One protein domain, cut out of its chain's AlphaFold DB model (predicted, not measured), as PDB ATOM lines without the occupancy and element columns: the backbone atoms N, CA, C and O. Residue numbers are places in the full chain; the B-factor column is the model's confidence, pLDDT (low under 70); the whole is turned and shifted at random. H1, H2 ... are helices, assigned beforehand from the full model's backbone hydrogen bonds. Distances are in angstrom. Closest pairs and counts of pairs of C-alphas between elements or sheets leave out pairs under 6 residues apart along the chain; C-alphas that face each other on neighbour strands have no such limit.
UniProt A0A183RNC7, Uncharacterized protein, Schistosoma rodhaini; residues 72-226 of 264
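AT A GLANCE: This is residues 72 to 226 of the 264 residues of an uncharacterized protein of Schistosoma rodhaini (UniProt A0A183RNC7). Helices run roughly lengthwise in three tiers, with H4 and H7 in the middle, H2 packed over one side of them and H8 and H10 over the other. Short helices sit around this body: H3 near one end, H5 packed on H2 and H7 towards the opposite end with H6 beyond it, H9 packed across residues 204 to 209 of H10, and H1 apart from the other helices. H2, H4 and H7 form an up-and-down bundle, each running against the one before. The printed part has 155 residues with ten named helices, H1 to H10 in chain order, and no named strand; its class is all helix. It is compact, with a radius of gyration of the C-alphas of 16.2 A and spans of 53 by 37 by 26 A.

HOW THE PARTS SIT: H1, residues 72 to 75, touches no helix. H4, residues 106 to 123, touches H2, residues 81 to 96, with residues 107 to 115 alone, at a shallow tilt of 30 degrees, opposite ways; their closest C-alphas, of Cys 91 and Gly 111, are 5.6 A apart. H3, residues 98 to 103, touches no helix. H5, residues 128 to 135, touches H2 at His 81 and Met 134, closest C-alphas 4.3 A, and H6, residues 140 to 144, at Arg 129 and Leu 143, closest C-alphas 7.5 A. The hub is H7, residues 148 to 170; it touches H4 with residues 162 to 170 alone, at a shallow tilt of 24 degrees, closest C-alphas Thr 112 and Leu 169, 5.5 A. H8, residues 174 to 186, touches H4 at Val 109 and Ala 176, closest C-alphas 4.2 A, but touches H7 only at the corner. H10, residues 202 to 221, touches H7 at a shallow tilt of 5 degrees, the same way, closest C-alphas Thr 167 and Met 211, 5.9 A. H9, residues 190 to 197, touches H10 at Leu 197 and Arg 205, closest C-alphas 4.7 A. Every O i to N i+4 pair is within hydrogen-bond range in H3 to H10, and 11 of 12 in H2; H1 is too short for such a pair.

IN THESE COORDINATES: H1 begins at C-alpha 72, (-14.193, 26.423, 44.632). From first to last C-alpha H2 measures 21.8 A, H4 23.9 A, H8 18.1 A and H10 27.7 A. H7, 32.8 A, begins at C-alpha 148, (-32.035, 11.211, 66.943). H10 ends at C-alpha 221, (-27.999, -7.998, 30.960).

THE WHOLE: The C-alphas farthest apart, of Ser 141 and Asn 226, are 54.9 A apart. The printed part has no cut, and each link between successive helices is tight. The mean pLDDT of the printed part is 80.1; it is under 70 at residues 72 to 77, 138 to 145, 188 to 195, 221 and 223 to 226.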
ATOM      1  N   PHE A  72     -13.977  27.654  43.878       61.31
ATOM      2  CA  PHE A  72     -14.193  26.423  44.632       61.31
ATOM      3  C   PHE A  72     -12.898  25.841  45.230       61.31
ATOM      4  O   PHE A  72     -12.855  25.490  46.408       61.31
ATOM      5  N   LEU A  73     -11.813  25.780  44.450       61.59
ATOM      6  CA  LEU A  73     -10.508  25.296  44.922       61.59
ATOM      7  C   LEU A  73      -9.861  26.218  45.963       61.59
ATOM      8  O   LEU A  73      -9.058  25.749  46.771       61.59
ATOM      9  N   ARG A  74     -10.189  27.515  45.943       57.31
ATOM     10  CA  ARG A  74      -9.730  28.491  46.938       57.31
ATOM     11  C   ARG A  74     -10.498  28.357  48.248       57.31
ATOM     12  O   ARG A  74      -9.874  28.385  49.304       57.31
ATOM     13  N   ASP A  75     -11.814  28.185  48.169       63.16
ATOM     14  CA  ASP A  75     -12.695  28.118  49.338       63.16
ATOM     15  C   ASP A  75     -12.709  26.720  49.990       63.16
ATOM     16  O   ASP A  75     -13.093  26.584  51.149       63.16
ATOM     17  N   GLN A  76     -12.269  25.676  49.269       58.59
ATOM     18  CA  GLN A  76     -12.067  24.283  49.715       58.59
ATOM     19  C   GLN A  76     -13.244  23.603  50.434       58.59
ATOM     20  O   GLN A  76     -13.084  22.510  50.986       58.59
ATOM     21  N   ASN A  77     -14.446  24.177  50.415       68.69
ATOM     22  CA  ASN A  77     -15.563  23.604  51.148       68.69
ATOM     23  C   ASN A  77     -16.291  22.529  50.329       68.69
ATOM     24  O   ASN A  77     -17.419  22.714  49.868       68.69
ATOM     25  N   ILE A  78     -15.651  21.364  50.197       74.00
ATOM     26  CA  ILE A  78     -16.254  20.136  49.644       74.00
ATOM     27  C   ILE A  78     -17.434  19.618  50.493       74.00
ATOM     28  O   ILE A  78     -18.101  18.664  50.101       74.00
ATOM     29  N   TYR A  79     -17.673  20.234  51.655       80.00
ATOM     30  CA  TYR A  79     -18.783  19.960  52.565       80.00
ATOM     31  C   TYR A  79     -19.855  21.062  52.537       80.00
ATOM     32  O   TYR A  79     -20.661  21.174  53.459       80.00
ATOM     33  N   SER A  80     -19.850  21.907  51.504       82.81
ATOM     34  CA  SER A  80     -20.896  22.904  51.273       82.81
ATOM     35  C   SER A  80     -22.143  22.275  50.657       82.81
ATOM     36  O   SER A  80     -22.076  21.261  49.954       82.81
ATOM     37  N   HIS A  81     -23.291  22.908  50.900       85.88
ATOM     38  CA  HIS A  81     -24.552  22.509  50.284       85.88
ATOM     39  C   HIS A  81     -24.519  22.706  48.765       85.88
ATOM     40  O   HIS A  81     -24.974  21.851  48.013       85.88
ATOM     41  N   GLU A  82     -23.900  23.794  48.309       83.56
ATOM     42  CA  GLU A  82     -23.747  24.124  46.895       83.56
ATOM     43  C   GLU A  82     -22.958  23.045  46.144       83.56
ATOM     44  O   GLU A  82     -23.340  22.658  45.043       83.56
ATOM     45  N   TYR A  83     -21.890  22.512  46.748       83.62
ATOM     46  CA  TYR A  83     -21.128  21.419  46.148       83.62
ATOM     47  C   TYR A  83     -21.920  20.108  46.115       83.62
ATOM     48  O   TYR A  83     -21.893  19.399  45.109       83.62
ATOM     49  N   PHE A  84     -22.643  19.789  47.194       88.38
ATOM     50  CA  PHE A  84     -23.506  18.610  47.237       88.38
ATOM     51  C   PHE A  84     -24.572  18.650  46.131       88.38
ATOM     52  O   PHE A  84     -24.691  17.693  45.361       88.38
ATOM     53  N   GLU A  85     -25.296  19.765  46.015       88.81
ATOM     54  CA  GLU A  85     -26.312  19.959  44.977       88.81
ATOM     55  C   GLU A  85     -25.702  19.926  43.581       88.81
ATOM     56  O   GLU A  85     -26.207  19.208  42.726       88.81
ATOM     57  N   PHE A  86     -24.562  20.586  43.362       87.12
ATOM     58  CA  PHE A  86     -23.863  20.533  42.080       87.12
ATOM     59  C   PHE A  86     -23.564  19.093  41.639       87.12
ATOM     60  O   PHE A  86     -23.856  18.718  40.503       87.12
ATOM     61  N   ILE A  87     -23.010  18.256  42.527       89.00
ATOM     62  CA  ILE A  87     -22.713  16.852  42.207       89.00
ATOM     63  C   ILE A  87     -24.002  16.079  41.898       89.00
ATOM     64  O   ILE A  87     -24.033  15.306  40.933       89.00
ATOM     65  N   ARG A  88     -25.057  16.285  42.696       92.19
ATOM     66  CA  ARG A  88     -26.356  15.618  42.531       92.19
ATOM     67  C   ARG A  88     -27.014  16.004  41.205       92.19
ATOM     68  O   ARG A  88     -27.342  15.118  40.416       92.19
ATOM     69  N   GLU A  89     -27.144  17.298  40.934       91.62
ATOM     70  CA  GLU A  89     -27.743  17.854  39.720       91.62
ATOM     71  C   GLU A  89     -26.952  17.483  38.467       91.62
ATOM     72  O   GLU A  89     -27.547  17.128  37.452       91.62
ATOM     73  N   LEU A  90     -25.617  17.484  38.528       90.19
ATOM     74  CA  LEU A  90     -24.781  17.048  37.410       90.19
ATOM     75  C   LEU A  90     -25.033  15.572  37.072       90.19
ATOM     76  O   LEU A  90     -25.214  15.212  35.907       90.19
ATOM     77  N   CYS A  91     -25.071  14.711  38.089       92.31
ATOM     78  CA  CYS A  91     -25.321  13.282  37.927       92.31
ATOM     79  C   CYS A  91     -26.742  12.988  37.424       92.31
ATOM     80  O   CYS A  91     -26.925  12.128  36.561       92.31
ATOM     81  N   GLU A  92     -27.745  13.709  37.924       93.12
ATOM     82  CA  GLU A  92     -29.123  13.624  37.431       93.12
ATOM     83  C   GLU A  92     -29.250  14.156  36.002       93.12
ATOM     84  O   GLU A  92     -29.879  13.510  35.165       93.12
ATOM     85  N   GLY A  93     -28.592  15.270  35.685       89.06
ATOM     86  CA  GLY A  93     -28.575  15.870  34.353       89.06
ATOM     87  C   GLY A  93     -28.027  14.921  33.286       89.06
ATOM     88  O   GLY A  93     -28.610  14.811  32.207       89.06
ATOM     89  N   ILE A  94     -26.973  14.158  33.610       89.31
ATOM     90  CA  ILE A  94     -26.436  13.105  32.728       89.31
ATOM     91  C   ILE A  94     -27.504  12.051  32.396       89.31
ATOM     92  O   ILE A  94     -27.543  11.554  31.271       89.31
ATOM     93  N   LEU A  95     -28.362  11.696  33.356       89.44
ATOM     94  CA  LEU A  95     -29.423  10.705  33.159       89.44
ATOM     95  C   LEU A  95     -30.645  11.273  32.431       89.44
ATOM     96  O   LEU A  95     -31.300  10.539  31.691       89.44
ATOM     97  N   ILE A  96     -30.966  12.553  32.647       90.94
ATOM     98  CA  ILE A  96     -32.097  13.231  32.000       90.94
ATOM     99  C   ILE A  96     -31.845  13.361  30.495       90.94
ATOM    100  O   ILE A  96     -32.748  13.111  29.693       90.94
ATOM    101  N   ASP A  97     -30.616  13.685  30.088       87.50
ATOM    102  CA  ASP A  97     -30.254  13.801  28.676       87.50
ATOM    103  C   ASP A  97     -29.904  12.442  28.044       87.50
ATOM    104  O   ASP A  97     -28.775  12.161  27.629       87.50
ATOM    105  N   VAL A  98     -30.922  11.585  27.932       85.19
ATOM    106  CA  VAL A  98     -30.816  10.251  27.316       85.19
ATOM    107  C   VAL A  98     -30.296  10.334  25.876       85.19
ATOM    108  O   VAL A  98     -29.620   9.418  25.402       85.19
ATOM    109  N   SER A  99     -30.607  11.423  25.166       83.69
ATOM    110  CA  SER A  99     -30.204  11.621  23.775       83.69
ATOM    111  C   SER A  99     -28.693  11.790  23.648       83.69
ATOM    112  O   SER A  99     -28.057  11.039  22.901       83.69
ATOM    113  N   SER A 100     -28.103  12.673  24.452       82.25
ATOM    114  CA  SER A 100     -26.657  12.844  24.487       82.25
ATOM    115  C   SER A 100     -25.952  11.652  25.117       82.25
ATOM    116  O   SER A 100     -24.871  11.288  24.669       82.25
ATOM    117  N   LEU A 101     -26.555  10.995  26.111       84.12
ATOM    118  CA  LEU A 101     -25.978   9.803  26.732       84.12
ATOM    119  C   LEU A 101     -25.850   8.630  25.743       84.12
ATOM    120  O   LEU A 101     -24.913   7.840  25.838       84.12
ATOM    121  N   ARG A 102     -26.763   8.522  24.767       82.81
ATOM    122  CA  ARG A 102     -26.652   7.543  23.672       82.81
ATOM    123  C   ARG A 102     -25.559   7.896  22.667       82.81
ATOM    124  O   ARG A 102     -24.959   6.986  22.104       82.81
ATOM    125  N   GLN A 103     -25.327   9.183  22.419       85.38
ATOM    126  CA  GLN A 103     -24.287   9.648  21.496       85.38
ATOM    127  C   GLN A 103     -22.891   9.567  22.127       85.38
ATOM    128  O   GLN A 103     -21.936   9.172  21.465       85.38
ATOM    129  N   GLU A 104     -22.787   9.882  23.417       85.06
ATOM    130  CA  GLU A 104     -21.546   9.908  24.189       85.06
ATOM    131  C   GLU A 104     -21.696   9.071  25.476       85.06
ATOM    132  O   GLU A 104     -21.881   9.614  26.572       85.06
ATOM    133  N   PRO A 105     -21.586   7.731  25.385       83.94
ATOM    134  CA  PRO A 105     -21.757   6.838  26.536       83.94
ATOM    135  C   PRO A 105     -20.685   7.038  27.621       83.94
ATOM    136  O   PRO A 105     -20.882   6.660  28.779       83.94
ATOM    137  N   GLU A 106     -19.558   7.671  27.283       87.75
ATOM    138  CA  GLU A 106     -18.505   8.035  28.236       87.75
ATOM    139  C   GLU A 106     -19.008   8.970  29.342       87.75
ATOM    140  O   GLU A 106     -18.516   8.895  30.470       87.75
ATOM    141  N   ARG A 107     -20.049   9.774  29.078       87.31
ATOM    142  CA  ARG A 107     -20.684  10.633  30.092       87.31
ATOM    143  C   ARG A 107     -21.211   9.822  31.276       87.31
ATOM    144  O   ARG A 107     -21.005  10.208  32.423       87.31
ATOM    145  N   GLY A 108     -21.813   8.661  31.010       88.19
ATOM    146  CA  GLY A 108     -22.283   7.743  32.052       88.19
ATOM    147  C   GLY A 108     -21.137   7.159  32.880       88.19
ATOM    148  O   GLY A 108     -21.252   7.035  34.100       88.19
ATOM    149  N   VAL A 109     -19.995   6.866  32.247       88.19
ATOM    150  CA  VAL A 109     -18.785   6.384  32.938       88.19
ATOM    151  C   VAL A 109     -18.212   7.472  33.844       88.19
ATOM    152  O   VAL A 109     -17.901   7.202  35.004       88.19
ATOM    153  N   LEU A 110     -18.110   8.705  33.343       88.50
ATOM    154  CA  LEU A 110     -17.591   9.838  34.103       88.50
ATOM    155  C   LEU A 110     -18.498  10.183  35.291       88.50
ATOM    156  O   LEU A 110     -17.993  10.335  36.402       88.50
ATOM    157  N   GLY A 111     -19.819  10.220  35.082       89.94
ATOM    158  CA  GLY A 111     -20.799  10.419  36.152       89.94
ATOM    159  C   GLY A 111     -20.731   9.320  37.212       89.94
ATOM    160  O   GLY A 111     -20.685   9.605  38.405       89.94
ATOM    161  N   THR A 112     -20.614   8.057  36.785       90.25
ATOM    162  CA  THR A 112     -20.440   6.920  37.700       90.25
ATOM    163  C   THR A 112     -19.166   7.065  38.526       90.25
ATOM    164  O   THR A 112     -19.204   6.893  39.743       90.25
ATOM    165  N   LYS A 113     -18.039   7.420  37.899       89.50
ATOM    166  CA  LYS A 113     -16.765   7.629  38.596       89.50
ATOM    167  C   LYS A 113     -16.873   8.776  39.602       89.50
ATOM    168  O   LYS A 113     -16.526   8.589  40.764       89.50
ATOM    169  N   LEU A 114     -17.385   9.926  39.173       90.81
ATOM    170  CA  LEU A 114     -17.560  11.105  40.018       90.81
ATOM    171  C   LEU A 114     -18.388  10.776  41.264       90.81
ATOM    172  O   LEU A 114     -17.916  10.977  42.383       90.81
ATOM    173  N   LEU A 115     -19.582  10.209  41.069       92.56
ATOM    174  CA  LEU A 115     -20.488   9.909  42.170       92.56
ATOM    175  C   LEU A 115     -19.946   8.804  43.079       92.56
ATOM    176  O   LEU A 115     -20.095   8.903  44.289       92.56
ATOM    177  N   SER A 116     -19.261   7.792  42.535       89.62
ATOM    178  CA  SER A 116     -18.615   6.748  43.351       89.62
ATOM    179  C   SER A 116     -17.552   7.337  44.276       89.62
ATOM    180  O   SER A 116     -17.532   7.048  45.471       89.62
ATOM    181  N   HIS A 117     -16.676   8.188  43.734       86.50
ATOM    182  CA  HIS A 117     -15.623   8.828  44.515       86.50
ATOM    183  C   HIS A 117     -16.203   9.771  45.571       86.50
ATOM    184  O   HIS A 117     -15.797   9.693  46.729       86.50
ATOM    185  N   PHE A 118     -17.176  10.608  45.205       87.94
ATOM    186  CA  PHE A 118     -17.854  11.484  46.159       87.94
ATOM    187  C   PHE A 118     -18.547  10.680  47.268       87.94
ATOM    188  O   PHE A 118     -18.347  10.948  48.451       87.94
ATOM    189  N   LEU A 119     -19.319   9.656  46.900       89.12
ATOM    190  CA  LEU A 119     -20.126   8.895  47.842       89.12
ATOM    191  C   LEU A 119     -19.258   8.113  48.834       89.12
ATOM    192  O   LEU A 119     -19.429   8.260  50.041       89.12
ATOM    193  N   PHE A 120     -18.309   7.313  48.344       84.69
ATOM    194  CA  PHE A 120     -17.549   6.381  49.185       84.69
ATOM    195  C   PHE A 120     -16.321   6.988  49.863       84.69
ATOM    196  O   PHE A 120     -15.910   6.474  50.900       84.69
ATOM    197  N   ASN A 121     -15.725   8.050  49.311       82.62
ATOM    198  CA  ASN A 121     -14.524   8.647  49.907       82.62
ATOM    199  C   ASN A 121     -14.825   9.916  50.706       82.62
ATOM    200  O   ASN A 121     -13.995  10.329  51.512       82.62
ATOM    201  N   THR A 122     -15.979  10.544  50.478       83.19
ATOM    202  CA  THR A 122     -16.343  11.801  51.136       83.19
ATOM    203  C   THR A 122     -17.640  11.627  51.909       83.19
ATOM    204  O   THR A 122     -17.623  11.611  53.134       83.19
ATOM    205  N   PHE A 123     -18.762  11.438  51.219       86.19
ATOM    206  CA  PHE A 123     -20.086  11.577  51.814       86.19
ATOM    207  C   PHE A 123     -20.399  10.532  52.892       86.19
ATOM    208  O   PHE A 123     -20.840  10.881  53.985       86.19
ATOM    209  N   LEU A 124     -20.166   9.245  52.619       84.81
ATOM    210  CA  LEU A 124     -20.532   8.167  53.539       84.81
ATOM    211  C   LEU A 124     -19.734   8.196  54.844       84.81
ATOM    212  O   LEU A 124     -20.293   7.857  55.887       84.81
ATOM    213  N   CYS A 125     -18.484   8.662  54.799       80.75
ATOM    214  CA  CYS A 125     -17.595   8.766  55.955       80.75
ATOM    215  C   CYS A 125     -17.938   9.931  56.897       80.75
ATOM    216  O   CYS A 125     -17.375  10.018  57.987       80.75
ATOM    217  N   LEU A 126     -18.829  10.838  56.493       82.75
ATOM    218  CA  LEU A 126     -19.159  12.019  57.286       82.75
ATOM    219  C   LEU A 126     -20.107  11.690  58.433       82.75
ATOM    220  O   LEU A 126     -20.895  10.748  58.382       82.75
ATOM    221  N   HIS A 127     -20.057  12.505  59.481       83.38
ATOM    222  CA  HIS A 127     -21.000  12.391  60.585       83.38
ATOM    223  C   HIS A 127     -22.421  12.754  60.118       83.38
ATOM    224  O   HIS A 127     -22.600  13.693  59.339       83.38
ATOM    225  N   SER A 128     -23.443  12.058  60.630       83.75
ATOM    226  CA  SER A 128     -24.848  12.192  60.205       83.75
ATOM    227  C   SER A 128     -25.350  13.640  60.175       83.75
ATOM    228  O   SER A 128     -26.009  14.047  59.226       83.75
ATOM    229  N   ARG A 129     -24.978  14.462  61.164       81.06
ATOM    230  CA  ARG A 129     -25.355  15.890  61.178       81.06
ATOM    231  C   ARG A 129     -24.707  16.699  60.056       81.06
ATOM    232  O   ARG A 129     -25.361  17.554  59.482       81.06
ATOM    233  N   VAL A 130     -23.455  16.408  59.706       82.19
ATOM    234  CA  VAL A 130     -22.766  17.109  58.612       82.19
ATOM    235  C   VAL A 130     -23.401  16.724  57.277       82.19
ATOM    236  O   VAL A 130     -23.653  17.600  56.458       82.19
ATOM    237  N   LYS A 131     -23.749  15.441  57.085       88.44
ATOM    238  CA  LYS A 131     -24.510  14.972  55.911       88.44
ATOM    239  C   LYS A 131     -25.834  15.722  55.747       88.44
ATOM    240  O   LYS A 131     -26.142  16.151  54.641       88.44
ATOM    241  N   LEU A 132     -26.585  15.917  56.836       86.56
ATOM    242  CA  LEU A 132     -27.820  16.706  56.802       86.56
ATOM    243  C   LEU A 132     -27.560  18.185  56.517       86.56
ATOM    244  O   LEU A 132     -28.267  18.736  55.687       86.56
ATOM    245  N   ASN A 133     -26.546  18.810  57.126       84.50
ATOM    246  CA  ASN A 133     -26.177  20.201  56.820       84.50
ATOM    247  C   ASN A 133     -25.814  20.381  55.333       84.50
ATOM    248  O   ASN A 133     -26.152  21.397  54.735       84.50
ATOM    249  N   MET A 134     -25.118  19.407  54.736       85.31
ATOM    250  CA  MET A 134     -24.785  19.422  53.307       85.31
ATOM    251  C   MET A 134     -26.016  19.241  52.425       85.31
ATOM    252  O   MET A 134     -26.135  19.899  51.403       85.31
ATOM    253  N   ALA A 135     -26.927  18.336  52.776       85.00
ATOM    254  CA  ALA A 135     -28.070  18.031  51.919       85.00
ATOM    255  C   ALA A 135     -29.236  19.010  52.088       85.00
ATOM    256  O   ALA A 135     -29.956  19.293  51.138       85.00
ATOM    257  N   LEU A 136     -29.431  19.545  53.290       82.38
ATOM    258  CA  LEU A 136     -30.502  20.474  53.611       82.38
ATOM    259  C   LEU A 136     -29.893  21.858  53.800       82.38
ATOM    260  O   LEU A 136     -29.146  22.071  54.754       82.38
ATOM    261  N   LYS A 137     -30.264  22.813  52.940       70.88
ATOM    262  CA  LYS A 137     -29.939  24.240  53.093       70.88
ATOM    263  C   LYS A 137     -30.614  24.810  54.342       70.88
ATOM    264  O   LYS A 137     -31.648  25.468  54.276       70.88
ATOM    265  N   SER A 138     -30.073  24.479  55.499       60.28
ATOM    266  CA  SER A 138     -30.731  24.636  56.787       60.28
ATOM    267  C   SER A 138     -29.844  25.448  57.720       60.28
ATOM    268  O   SER A 138     -28.624  25.292  57.736       60.28
ATOM    269  N   SER A 139     -30.450  26.359  58.487       59.47
ATOM    270  CA  SER A 139     -29.733  27.024  59.573       59.47
ATOM    271  C   SER A 139     -29.472  26.007  60.682       59.47
ATOM    272  O   SER A 139     -30.340  25.182  60.986       59.47
ATOM    273  N   GLU A 140     -28.307  26.077  61.327       58.47
ATOM    274  CA  GLU A 140     -27.881  25.129  62.374       58.47
ATOM    275  C   GLU A 140     -28.921  24.942  63.502       58.47
ATOM    276  O   GLU A 140     -29.020  23.873  64.110       58.47
ATOM    277  N   SER A 141     -29.756  25.956  63.750       56.44
ATOM    278  CA  SER A 141     -30.864  25.928  64.715       56.44
ATOM    279  C   SER A 141     -31.971  24.915  64.389       56.44
ATOM    280  O   SER A 141     -32.612  24.403  65.298       56.44
ATOM    281  N   SER A 142     -32.206  24.610  63.111       62.41
ATOM    282  CA  SER A 142     -33.261  23.678  62.677       62.41
ATOM    283  C   SER A 142     -32.830  22.208  62.727       62.41
ATOM    284  O   SER A 142     -33.642  21.326  62.992       62.41
ATOM    285  N   LEU A 143     -31.535  21.933  62.540       65.94
ATOM    286  CA  LEU A 143     -30.992  20.575  62.619       65.94
ATOM    287  C   LEU A 143     -30.654  20.148  64.051       65.94
ATOM    288  O   LEU A 143     -30.608  18.956  64.358       65.94
ATOM    289  N   SER A 144     -30.445  21.114  64.945       64.75
ATOM    290  CA  SER A 144     -30.207  20.868  66.369       64.75
ATOM    291  C   SER A 144     -31.474  20.487  67.143       64.75
ATOM    292  O   SER A 144     -31.348  19.825  68.173       64.75
ATOM    293  N   SER A 145     -32.665  20.833  66.639       69.56
ATOM    294  CA  SER A 145     -33.957  20.480  67.244       69.56
ATOM    295  C   SER A 145     -34.489  19.096  66.854       69.56
ATOM    296  O   SER A 145     -35.467  18.647  67.446       69.56
ATOM    297  N   LEU A 146     -33.888  18.425  65.866       75.44
ATOM    298  CA  LEU A 146     -34.324  17.093  65.437       75.44
ATOM    299  C   LEU A 146     -33.964  16.027  66.475       75.44
ATOM    300  O   LEU A 146     -32.831  15.967  66.972       75.44
ATOM    301  N   CYS A 147     -34.920  15.142  66.744       77.94
ATOM    302  CA  CYS A 147     -34.678  13.941  67.527       77.94
ATOM    303  C   CYS A 147     -33.727  12.994  66.777       77.94
ATOM    304  O   CYS A 147     -33.607  13.019  65.551       77.94
ATOM    305  N   THR A 148     -33.024  12.137  67.519       78.38
ATOM    306  CA  THR A 148     -32.035  11.211  66.943       78.38
ATOM    307  C   THR A 148     -32.653  10.231  65.944       78.38
ATOM    308  O   THR A 148     -32.002   9.917  64.950       78.38
ATOM    309  N   SER A 149     -33.904   9.810  66.163       79.50
ATOM    310  CA  SER A 149     -34.687   8.974  65.240       79.50
ATOM    311  C   SER A 149     -34.868   9.631  63.874       79.50
ATOM    312  O   SER A 149     -34.591   9.021  62.840       79.50
ATOM    313  N   ASP A 150     -35.256  10.902  63.869       82.31
ATOM    314  CA  ASP A 150     -35.604  11.635  62.652       82.31
ATOM    315  C   ASP A 150     -34.343  11.904  61.825       82.31
ATOM    316  O   ASP A 150     -34.337  11.783  60.600       82.31
ATOM    317  N   VAL A 151     -33.226  12.186  62.509       84.06
ATOM    318  CA  VAL A 151     -31.903  12.301  61.879       84.06
ATOM    319  C   VAL A 151     -31.504  10.989  61.210       84.06
ATOM    320  O   VAL A 151     -31.009  11.009  60.083       84.06
ATOM    321  N   THR A 152     -31.700   9.847  61.877       84.75
ATOM    322  CA  THR A 152     -31.354   8.549  61.288       84.75
ATOM    323  C   THR A 152     -32.216   8.218  60.074       84.75
ATOM    324  O   THR A 152     -31.665   7.803  59.059       84.75
ATOM    325  N   GLU A 153     -33.525   8.474  60.120       86.19
ATOM    326  CA  GLU A 153     -34.437   8.217  58.998       86.19
ATOM    327  C   GLU A 153     -34.132   9.105  57.780       86.19
ATOM    328  O   GLU A 153     -34.071   8.632  56.643       86.19
ATOM    329  N   LEU A 154     -33.866  10.396  58.002       88.50
ATOM    330  CA  LEU A 154     -33.483  11.307  56.924       88.50
ATOM    331  C   LEU A 154     -32.165  10.883  56.268       88.50
ATOM    332  O   LEU A 154     -32.039  10.933  55.044       88.50
ATOM    333  N   ILE A 155     -31.191  10.423  57.058       87.56
ATOM    334  CA  ILE A 155     -29.906   9.954  56.537       87.56
ATOM    335  C   ILE A 155     -30.026   8.631  55.789       87.56
ATOM    336  O   ILE A 155     -29.398   8.483  54.740       87.56
ATOM    337  N   THR A 156     -30.818   7.676  56.275       86.69
ATOM    338  CA  THR A 156     -31.023   6.411  55.553       86.69
ATOM    339  C   THR A 156     -31.720   6.652  54.219       86.69
ATOM    340  O   THR A 156     -31.302   6.089  53.206       86.69
ATOM    341  N   LYS A 157     -32.707   7.555  54.176       89.75
ATOM    342  CA  LYS A 157     -33.344   7.980  52.925       89.75
ATOM    343  C   LYS A 157     -32.353   8.652  51.972       89.75
ATOM    344  O   LYS A 157     -32.247   8.248  50.819       89.75
ATOM    345  N   LEU A 158     -31.569   9.607  52.464       90.31
ATOM    346  CA  LEU A 158     -30.579  10.328  51.664       90.31
ATOM    347  C   LEU A 158     -29.498   9.399  51.084       90.31
ATOM    348  O   LEU A 158     -29.159   9.495  49.905       90.31
ATOM    349  N   ASN A 159     -28.987   8.461  51.887       90.19
ATOM    350  CA  ASN A 159     -28.047   7.445  51.412       90.19
ATOM    351  C   ASN A 159     -28.692   6.569  50.328       90.19
ATOM    352  O   ASN A 159     -28.062   6.301  49.306       90.19
ATOM    353  N   SER A 160     -29.947   6.151  50.525       89.56
ATOM    354  CA  SER A 160     -30.699   5.364  49.544       89.56
ATOM    355  C   SER A 160     -30.852   6.100  48.213       89.56
ATOM    356  O   SER A 160     -30.634   5.505  47.157       89.56
ATOM    357  N   ASP A 161     -31.182   7.389  48.246       92.06
ATOM    358  CA  ASP A 161     -31.374   8.198  47.041       92.06
ATOM    359  C   ASP A 161     -30.068   8.330  46.240       92.06
ATOM    360  O   ASP A 161     -30.059   8.129  45.021       92.06
ATOM    361  N   LEU A 162     -28.939   8.557  46.921       92.81
ATOM    362  CA  LEU A 162     -27.617   8.631  46.287       92.81
ATOM    363  C   LEU A 162     -27.144   7.275  45.744       92.81
ATOM    364  O   LEU A 162     -26.610   7.208  44.635       92.81
ATOM    365  N   LEU A 163     -27.367   6.182  46.481       91.25
ATOM    366  CA  LEU A 163     -27.057   4.823  46.017       91.25
ATOM    367  C   LEU A 163     -27.913   4.439  44.802       91.25
ATOM    368  O   LEU A 163     -27.423   3.804  43.863       91.25
ATOM    369  N   ASN A 164     -29.182   4.850  44.778       93.38
ATOM    370  CA  ASN A 164     -30.068   4.638  43.638       93.38
ATOM    371  C   ASN A 164     -29.625   5.472  42.424       93.38
ATOM    372  O   ASN A 164     -29.571   4.964  41.304       93.38
ATOM    373  N   LEU A 165     -29.231   6.732  42.627       94.50
ATOM    374  CA  LEU A 165     -28.649   7.563  41.571       94.50
ATOM    375  C   LEU A 165     -27.384   6.920  40.979       94.50
ATOM    376  O   LEU A 165     -27.275   6.801  39.758       94.50
ATOM    377  N   LEU A 166     -26.484   6.420  41.831       94.19
ATOM    378  CA  LEU A 166     -25.286   5.698  41.405       94.19
ATOM    379  C   LEU A 166     -25.621   4.418  40.631       94.19
ATOM    380  O   LEU A 166     -25.020   4.153  39.592       94.19
ATOM    381  N   THR A 167     -26.615   3.655  41.088       91.44
ATOM    382  CA  THR A 167     -27.092   2.447  40.394       91.44
ATOM    383  C   THR A 167     -27.608   2.778  38.998       91.44
ATOM    384  O   THR A 167     -27.256   2.107  38.026       91.44
ATOM    385  N   ARG A 168     -28.425   3.830  38.869       93.62
ATOM    386  CA  ARG A 168     -28.959   4.266  37.572       93.62
ATOM    387  C   ARG A 168     -27.841   4.693  36.627       93.62
ATOM    388  O   ARG A 168     -27.856   4.272  35.479       93.62
ATOM    389  N   LEU A 169     -26.846   5.443  37.109       91.19
ATOM    390  CA  LEU A 169     -25.666   5.826  36.323       91.19
ATOM    391  C   LEU A 169     -24.852   4.612  35.865       91.19
ATOM    392  O   LEU A 169     -24.529   4.490  34.683       91.19
ATOM    393  N   ALA A 170     -24.578   3.677  36.772       88.50
ATOM    394  CA  ALA A 170     -23.796   2.487  36.464       88.50
ATOM    395  C   ALA A 170     -24.512   1.546  35.483       88.50
ATOM    396  O   ALA A 170     -23.860   0.888  34.677       88.50
ATOM    397  N   THR A 171     -25.845   1.499  35.504       88.81
ATOM    398  CA  THR A 171     -26.641   0.649  34.602       88.81
ATOM    399  C   THR A 171     -26.931   1.290  33.240       88.81
ATOM    400  O   THR A 171     -27.558   0.656  32.396       88.81
ATOM    401  N   THR A 172     -26.428   2.501  32.968       88.69
ATOM    402  CA  THR A 172     -26.590   3.156  31.654       88.69
ATOM    403  C   THR A 172     -25.903   2.401  30.517       88.69
ATOM    404  O   THR A 172     -26.436   2.337  29.409       88.69
ATOM    405  N   ASN A 173     -24.715   1.842  30.763       85.31
ATOM    406  CA  ASN A 173     -23.928   1.116  29.768       85.31
ATOM    407  C   ASN A 173     -22.934   0.140  30.439       85.31
ATOM    408  O   ASN A 173     -22.592   0.309  31.615       85.31
ATOM    409  N   PRO A 174     -22.416  -0.873  29.715       83.25
ATOM    410  CA  PRO A 174     -21.549  -1.895  30.309       83.25
ATOM    411  C   PRO A 174     -20.211  -1.351  30.822       83.25
ATOM    412  O   PRO A 174     -19.602  -1.946  31.714       83.25
ATOM    413  N   SER A 175     -19.721  -0.241  30.268       84.31
ATOM    414  CA  SER A 175     -18.471   0.388  30.704       84.31
ATOM    415  C   SER A 175     -18.629   1.113  32.039       84.31
ATOM    416  O   SER A 175     -17.731   1.026  32.875       84.31
ATOM    417  N   ALA A 176     -19.775   1.749  32.278       86.00
ATOM    418  CA  ALA A 176     -20.116   2.395  33.539       86.00
ATOM    419  C   ALA A 176     -20.271   1.353  34.656       86.00
ATOM    420  O   ALA A 176     -19.632   1.470  35.702       86.00
ATOM    421  N   ALA A 177     -20.996   0.262  34.386       84.56
ATOM    422  CA  ALA A 177     -21.122  -0.862  35.313       84.56
ATOM    423  C   ALA A 177     -19.753  -1.464  35.665       84.56
ATOM    424  O   ALA A 177     -19.442  -1.677  36.837       84.56
ATOM    425  N   ARG A 178     -18.887  -1.680  34.661       81.31
ATOM    426  CA  ARG A 178     -17.514  -2.158  34.886       81.31
ATOM    427  C   ARG A 178     -16.692  -1.173  35.715       81.31
ATOM    428  O   ARG A 178     -15.944  -1.611  36.582       81.31
ATOM    429  N   CYS A 179     -16.823   0.126  35.453       84.44
ATOM    430  CA  CYS A 179     -16.125   1.173  36.194       84.44
ATOM    431  C   CYS A 179     -16.496   1.144  37.680       84.44
ATOM    432  O   CYS A 179     -15.596   1.118  38.519       84.44
ATOM    433  N   LEU A 180     -17.791   1.053  38.003       85.44
ATOM    434  CA  LEU A 180     -18.246   0.936  39.388       85.44
ATOM    435  C   LEU A 180     -17.750  -0.358  40.041       85.44
ATOM    436  O   LEU A 180     -17.186  -0.314  41.128       85.44
ATOM    437  N   MET A 181     -17.894  -1.504  39.374       82.00
ATOM    438  CA  MET A 181     -17.419  -2.788  39.908       82.00
ATOM    439  C   MET A 181     -15.912  -2.775  40.191       82.00
ATOM    440  O   MET A 181     -15.467  -3.232  41.241       82.00
ATOM    441  N   HIS A 182     -15.127  -2.209  39.275       81.44
ATOM    442  CA  HIS A 182     -13.691  -2.037  39.449       81.44
ATOM    443  C   HIS A 182     -13.366  -1.086  40.608       81.44
ATOM    444  O   HIS A 182     -12.482  -1.379  41.410       81.44
ATOM    445  N   PHE A 183     -14.098   0.026  40.735       81.44
ATOM    446  CA  PHE A 183     -13.964   0.937  41.868       81.44
ATOM    447  C   PHE A 183     -14.230   0.211  43.193       81.44
ATOM    448  O   PHE A 183     -13.383   0.248  44.074       81.44
ATOM    449  N   LEU A 184     -15.336  -0.524  43.324       80.19
ATOM    450  CA  LEU A 184     -15.663  -1.261  44.553       80.19
ATOM    451  C   LEU A 184     -14.631  -2.356  44.887       80.19
ATOM    452  O   LEU A 184     -14.427  -2.684  46.057       80.19
ATOM    453  N   TYR A 185     -13.961  -2.918  43.878       74.62
ATOM    454  CA  TYR A 185     -12.929  -3.935  44.070       74.62
ATOM    455  C   TYR A 185     -11.568  -3.360  44.494       74.62
ATOM    456  O   TYR A 185     -10.908  -3.932  45.359       74.62
ATOM    457  N   ILE A 186     -11.127  -2.255  43.887       72.81
ATOM    458  CA  ILE A 186      -9.778  -1.705  44.118       72.81
ATOM    459  C   ILE A 186      -9.774  -0.596  45.169       72.81
ATOM    460  O   ILE A 186      -8.738  -0.346  45.784       72.81
ATOM    461  N   SER A 187     -10.902   0.084  45.376       70.38
ATOM    462  CA  SER A 187     -10.920   1.298  46.183       70.38
ATOM    463  C   SER A 187     -10.431   1.032  47.611       70.38
ATOM    464  O   SER A 187     -10.909   0.099  48.266       70.38
ATOM    465  N   PRO A 188      -9.545   1.891  48.152       63.53
ATOM    466  CA  PRO A 188      -9.150   1.833  49.557       63.53
ATOM    467  C   PRO A 188     -10.336   2.059  50.509       63.53
ATOM    468  O   PRO A 188     -10.227   1.734  51.686       63.53
ATOM    469  N   SER A 189     -11.477   2.558  50.011       62.34
ATOM    470  CA  SER A 189     -12.745   2.654  50.748       62.34
ATOM    471  C   SER A 189     -13.560   1.350  50.781       62.34
ATOM    472  O   SER A 189     -14.695   1.354  51.255       62.34
ATOM    473  N   GLN A 190     -12.983   0.205  50.389       67.00
ATOM    474  CA  GLN A 190     -13.554  -1.128  50.647       67.00
ATOM    475  C   GLN A 190     -14.066  -1.333  52.085       67.00
ATOM    476  O   GLN A 190     -15.151  -1.897  52.237       67.00
ATOM    477  N   PRO A 191     -13.371  -0.866  53.144       59.09
ATOM    478  CA  PRO A 191     -13.876  -0.970  54.508       59.09
ATOM    479  C   PRO A 191     -15.218  -0.260  54.712       59.09
ATOM    480  O   PRO A 191     -16.034  -0.744  55.484       59.09
ATOM    481  N   CYS A 192     -15.484   0.839  53.998       63.56
ATOM    482  CA  CYS A 192     -16.766   1.544  54.060       63.56
ATOM    483  C   CYS A 192     -17.891   0.694  53.450       63.56
ATOM    484  O   CYS A 192     -18.931   0.513  54.075       63.56
ATOM    485  N   LEU A 193     -17.649   0.075  52.290       69.81
ATOM    486  CA  LEU A 193     -18.606  -0.850  51.674       69.81
ATOM    487  C   LEU A 193     -18.879  -2.073  52.564       69.81
ATOM    488  O   LEU A 193     -20.029  -2.464  52.750       69.81
ATOM    489  N   VAL A 194     -17.828  -2.666  53.134       68.06
ATOM    490  CA  VAL A 194     -17.950  -3.798  54.065       68.06
ATOM    491  C   VAL A 194     -18.698  -3.374  55.329       68.06
ATOM    492  O   VAL A 194     -19.571  -4.104  55.783       68.06
ATOM    493  N   SER A 195     -18.423  -2.178  55.852       64.56
ATOM    494  CA  SER A 195     -19.141  -1.617  56.997       64.56
ATOM    495  C   SER A 195     -20.626  -1.430  56.707       64.56
ATOM    496  O   SER A 195     -21.429  -1.719  57.578       64.56
ATOM    497  N   MET A 196     -21.011  -0.997  55.503       73.81
ATOM    498  CA  MET A 196     -22.425  -0.864  55.129       73.81
ATOM    499  C   MET A 196     -23.114  -2.221  54.944       73.81
ATOM    500  O   MET A 196     -24.290  -2.370  55.260       73.81
ATOM    501  N   LEU A 197     -22.392  -3.229  54.446       70.06
ATOM    502  CA  LEU A 197     -22.906  -4.597  54.315       70.06
ATOM    503  C   LEU A 197     -23.025  -5.321  55.662       70.06
ATOM    504  O   LEU A 197     -23.827  -6.245  55.779       70.06
ATOM    505  N   LEU A 198     -22.245  -4.912  56.662       70.81
ATOM    506  CA  LEU A 198     -22.259  -5.443  58.027       70.81
ATOM    507  C   LEU A 198     -22.908  -4.480  59.032       70.81
ATOM    508  O   LEU A 198     -22.815  -4.709  60.237       70.81
ATOM    509  N   ASP A 199     -23.548  -3.413  58.548       74.50
ATOM    510  CA  ASP A 199     -24.168  -2.390  59.388       74.50
ATOM    511  C   ASP A 199     -25.207  -3.043  60.310       74.50
ATOM    512  O   ASP A 199     -25.910  -3.936  59.842       74.50
ATOM    513  N   PRO A 200     -25.330  -2.675  61.597       71.19
ATOM    514  CA  PRO A 200     -26.359  -3.235  62.475       71.19
ATOM    515  C   PRO A 200     -27.788  -2.995  61.956       71.19
ATOM    516  O   PRO A 200     -28.655  -3.848  62.172       71.19
ATOM    517  N   ASP A 201     -28.030  -1.909  61.217       75.50
ATOM    518  CA  ASP A 201     -29.326  -1.606  60.617       75.50
ATOM    519  C   ASP A 201     -29.595  -2.499  59.383       75.50
ATOM    520  O   ASP A 201     -28.892  -2.409  58.366       75.50
ATOM    521  N   PRO A 202     -30.631  -3.367  59.415       76.25
ATOM    522  CA  PRO A 202     -30.993  -4.199  58.268       76.25
ATOM    523  C   PRO A 202     -31.329  -3.400  57.007       76.25
ATOM    524  O   PRO A 202     -31.115  -3.905  55.902       76.25
ATOM    525  N   VAL A 203     -31.836  -2.173  57.144       78.44
ATOM    526  CA  VAL A 203     -32.244  -1.345  56.007       78.44
ATOM    527  C   VAL A 203     -31.025  -0.926  55.188       78.44
ATOM    528  O   VAL A 203     -31.014  -1.107  53.969       78.44
ATOM    529  N   VAL A 204     -29.967  -0.453  55.850       74.88
ATOM    530  CA  VAL A 204     -28.714  -0.026  55.205       74.88
ATOM    531  C   VAL A 204     -28.032  -1.199  54.496       74.88
ATOM    532  O   VAL A 204     -27.614  -1.073  53.336       74.88
ATOM    533  N   ARG A 205     -27.998  -2.375  55.141       78.25
ATOM    534  CA  ARG A 205     -27.470  -3.605  54.526       78.25
ATOM    535  C   ARG A 205     -28.240  -3.967  53.259       78.25
ATOM    536  O   ARG A 205     -27.635  -4.215  52.214       78.25
ATOM    537  N   GLN A 206     -29.571  -3.967  53.336       79.06
ATOM    538  CA  GLN A 206     -30.431  -4.342  52.217       79.06
ATOM    539  C   GLN A 206     -30.308  -3.364  51.045       79.06
ATOM    540  O   GLN A 206     -30.235  -3.799  49.896       79.06
ATOM    541  N   GLN A 207     -30.256  -2.056  51.309       81.81
ATOM    542  CA  GLN A 207     -30.066  -1.028  50.280       81.81
ATOM    543  C   GLN A 207     -28.737  -1.219  49.541       81.81
ATOM    544  O   GLN A 207     -28.701  -1.235  48.308       81.81
ATOM    545  N   THR A 208     -27.658  -1.448  50.289       78.81
ATOM    546  CA  THR A 208     -26.321  -1.680  49.728       78.81
ATOM    547  C   THR A 208     -26.288  -2.956  48.889       78.81
ATOM    548  O   THR A 208     -25.811  -2.946  47.754       78.81
ATOM    549  N   ALA A 209     -26.853  -4.054  49.402       75.62
ATOM    550  CA  ALA A 209     -26.937  -5.319  48.678       75.62
ATOM    551  C   ALA A 209     -27.778  -5.199  47.394       75.62
ATOM    552  O   ALA A 209     -27.382  -5.719  46.351       75.62
ATOM    553  N   ASN A 210     -28.900  -4.473  47.443       78.56
ATOM    554  CA  ASN A 210     -29.756  -4.227  46.283       78.56
ATOM    555  C   ASN A 210     -29.039  -3.415  45.201       78.56
ATOM    556  O   ASN A 210     -29.151  -3.759  44.026       78.56
ATOM    557  N   MET A 211     -28.276  -2.385  45.581       85.50
ATOM    558  CA  MET A 211     -27.444  -1.618  44.648       85.50
ATOM    559  C   MET A 211     -26.437  -2.539  43.941       85.50
ATOM    560  O   MET A 211     -26.400  -2.573  42.711       85.50
ATOM    561  N   ILE A 212     -25.663  -3.334  44.693       80.88
ATOM    562  CA  ILE A 212     -24.680  -4.268  44.109       80.88
ATOM    563  C   ILE A 212     -25.374  -5.251  43.161       80.88
ATOM    564  O   ILE A 212     -24.917  -5.468  42.037       80.88
ATOM    565  N   LEU A 213     -26.496  -5.830  43.592       78.12
ATOM    566  CA  LEU A 213     -27.252  -6.787  42.795       78.12
ATOM    567  C   LEU A 213     -27.779  -6.160  41.499       78.12
ATOM    568  O   LEU A 213     -27.645  -6.772  40.442       78.12
ATOM    569  N   ALA A 214     -28.330  -4.947  41.556       79.31
ATOM    570  CA  ALA A 214     -28.843  -4.242  40.385       79.31
ATOM    571  C   ALA A 214     -27.727  -3.905  39.384       79.31
ATOM    572  O   ALA A 214     -27.903  -4.087  38.180       79.31
ATOM    573  N   VAL A 215     -26.552  -3.487  39.868       81.00
ATOM    574  CA  VAL A 215     -25.378  -3.231  39.017       81.00
ATOM    575  C   VAL A 215     -24.892  -4.520  38.355       81.00
ATOM    576  O   VAL A 215     -24.604  -4.522  37.159       81.00
ATOM    577  N   LEU A 216     -24.847  -5.632  39.095       75.94
ATOM    578  CA  LEU A 216     -24.490  -6.942  38.548       75.94
ATOM    579  C   LEU A 216     -25.506  -7.423  37.509       75.94
ATOM    580  O   LEU A 216     -25.114  -7.865  36.434       75.94
ATOM    581  N   GLN A 217     -26.803  -7.319  37.799       77.94
ATOM    582  CA  GLN A 217     -27.867  -7.680  36.860       77.94
ATOM    583  C   GLN A 217     -27.811  -6.825  35.595       77.94
ATOM    584  O   GLN A 217     -27.893  -7.369  34.496       77.94
ATOM    585  N   GLY A 218     -27.603  -5.514  35.739       76.25
ATOM    586  CA  GLY A 218     -27.375  -4.613  34.614       76.25
ATOM    587  C   GLY A 218     -26.165  -5.046  33.793       76.25
ATOM    588  O   GLY A 218     -26.279  -5.204  32.583       76.25
ATOM    589  N   PHE A 219     -25.039  -5.341  34.451       76.69
ATOM    590  CA  PHE A 219     -23.827  -5.826  33.793       76.69
ATOM    591  C   PHE A 219     -24.079  -7.104  32.979       76.69
ATOM    592  O   PHE A 219     -23.771  -7.128  31.793       76.69
ATOM    593  N   TYR A 220     -24.680  -8.135  33.581       72.06
ATOM    594  CA  TYR A 220     -24.979  -9.405  32.902       72.06
ATOM    595  C   TYR A 220     -26.118  -9.312  31.875       72.06
ATOM    596  O   TYR A 220     -26.241 -10.187  31.019       72.06
ATOM    597  N   GLY A 221     -26.948  -8.269  31.938       69.94
ATOM    598  CA  GLY A 221     -27.999  -7.998  30.960       69.94
ATOM    599  C   GLY A 221     -27.477  -7.450  29.629       69.94
ATOM    600  O   GLY A 221     -28.197  -7.484  28.627       69.94
ATOM    601  N   PHE A 222     -26.233  -6.964  29.572       73.31
ATOM    602  CA  PHE A 222     -25.650  -6.458  28.333       73.31
ATOM    603  C   PHE A 222     -25.174  -7.606  27.433       73.31
ATOM    604  O   PHE A 222     -24.331  -8.414  27.805       73.31
ATOM    605  N   LYS A 223     -25.637  -7.631  26.178       58.41
ATOM    606  CA  LYS A 223     -25.255  -8.654  25.180       58.41
ATOM    607  C   LYS A 223     -23.744  -8.718  24.885       58.41
ATOM    608  O   LYS A 223     -23.268  -9.694  24.320       58.41
ATOM    609  N   GLU A 224     -22.994  -7.685  25.265       55.22
ATOM    610  CA  GLU A 224     -21.553  -7.520  25.023       55.22
ATOM    611  C   GLU A 224     -20.665  -8.083  26.149       55.22
ATOM    612  O   GLU A 224     -19.430  -8.111  26.026       55.22
ATOM    613  N   THR A 225     -21.258  -8.535  27.261       52.84
ATOM    614  CA  THR A 225     -20.516  -9.160  28.359       52.84
ATOM    615  C   THR A 225     -20.301 -10.640  28.087       52.84
ATOM    616  O   THR A 225     -20.984 -11.508  28.623       52.84
ATOM    617  N   ASN A 226     -19.289 -10.948  27.277       47.41
ATOM    618  CA  ASN A 226     -18.703 -12.283  27.289       47.41
ATOM    619  C   ASN A 226     -18.175 -12.562  28.706       47.41
ATOM    620  O   ASN A 226     -17.359 -11.792  29.215       47.41
TER     621      ASN A 226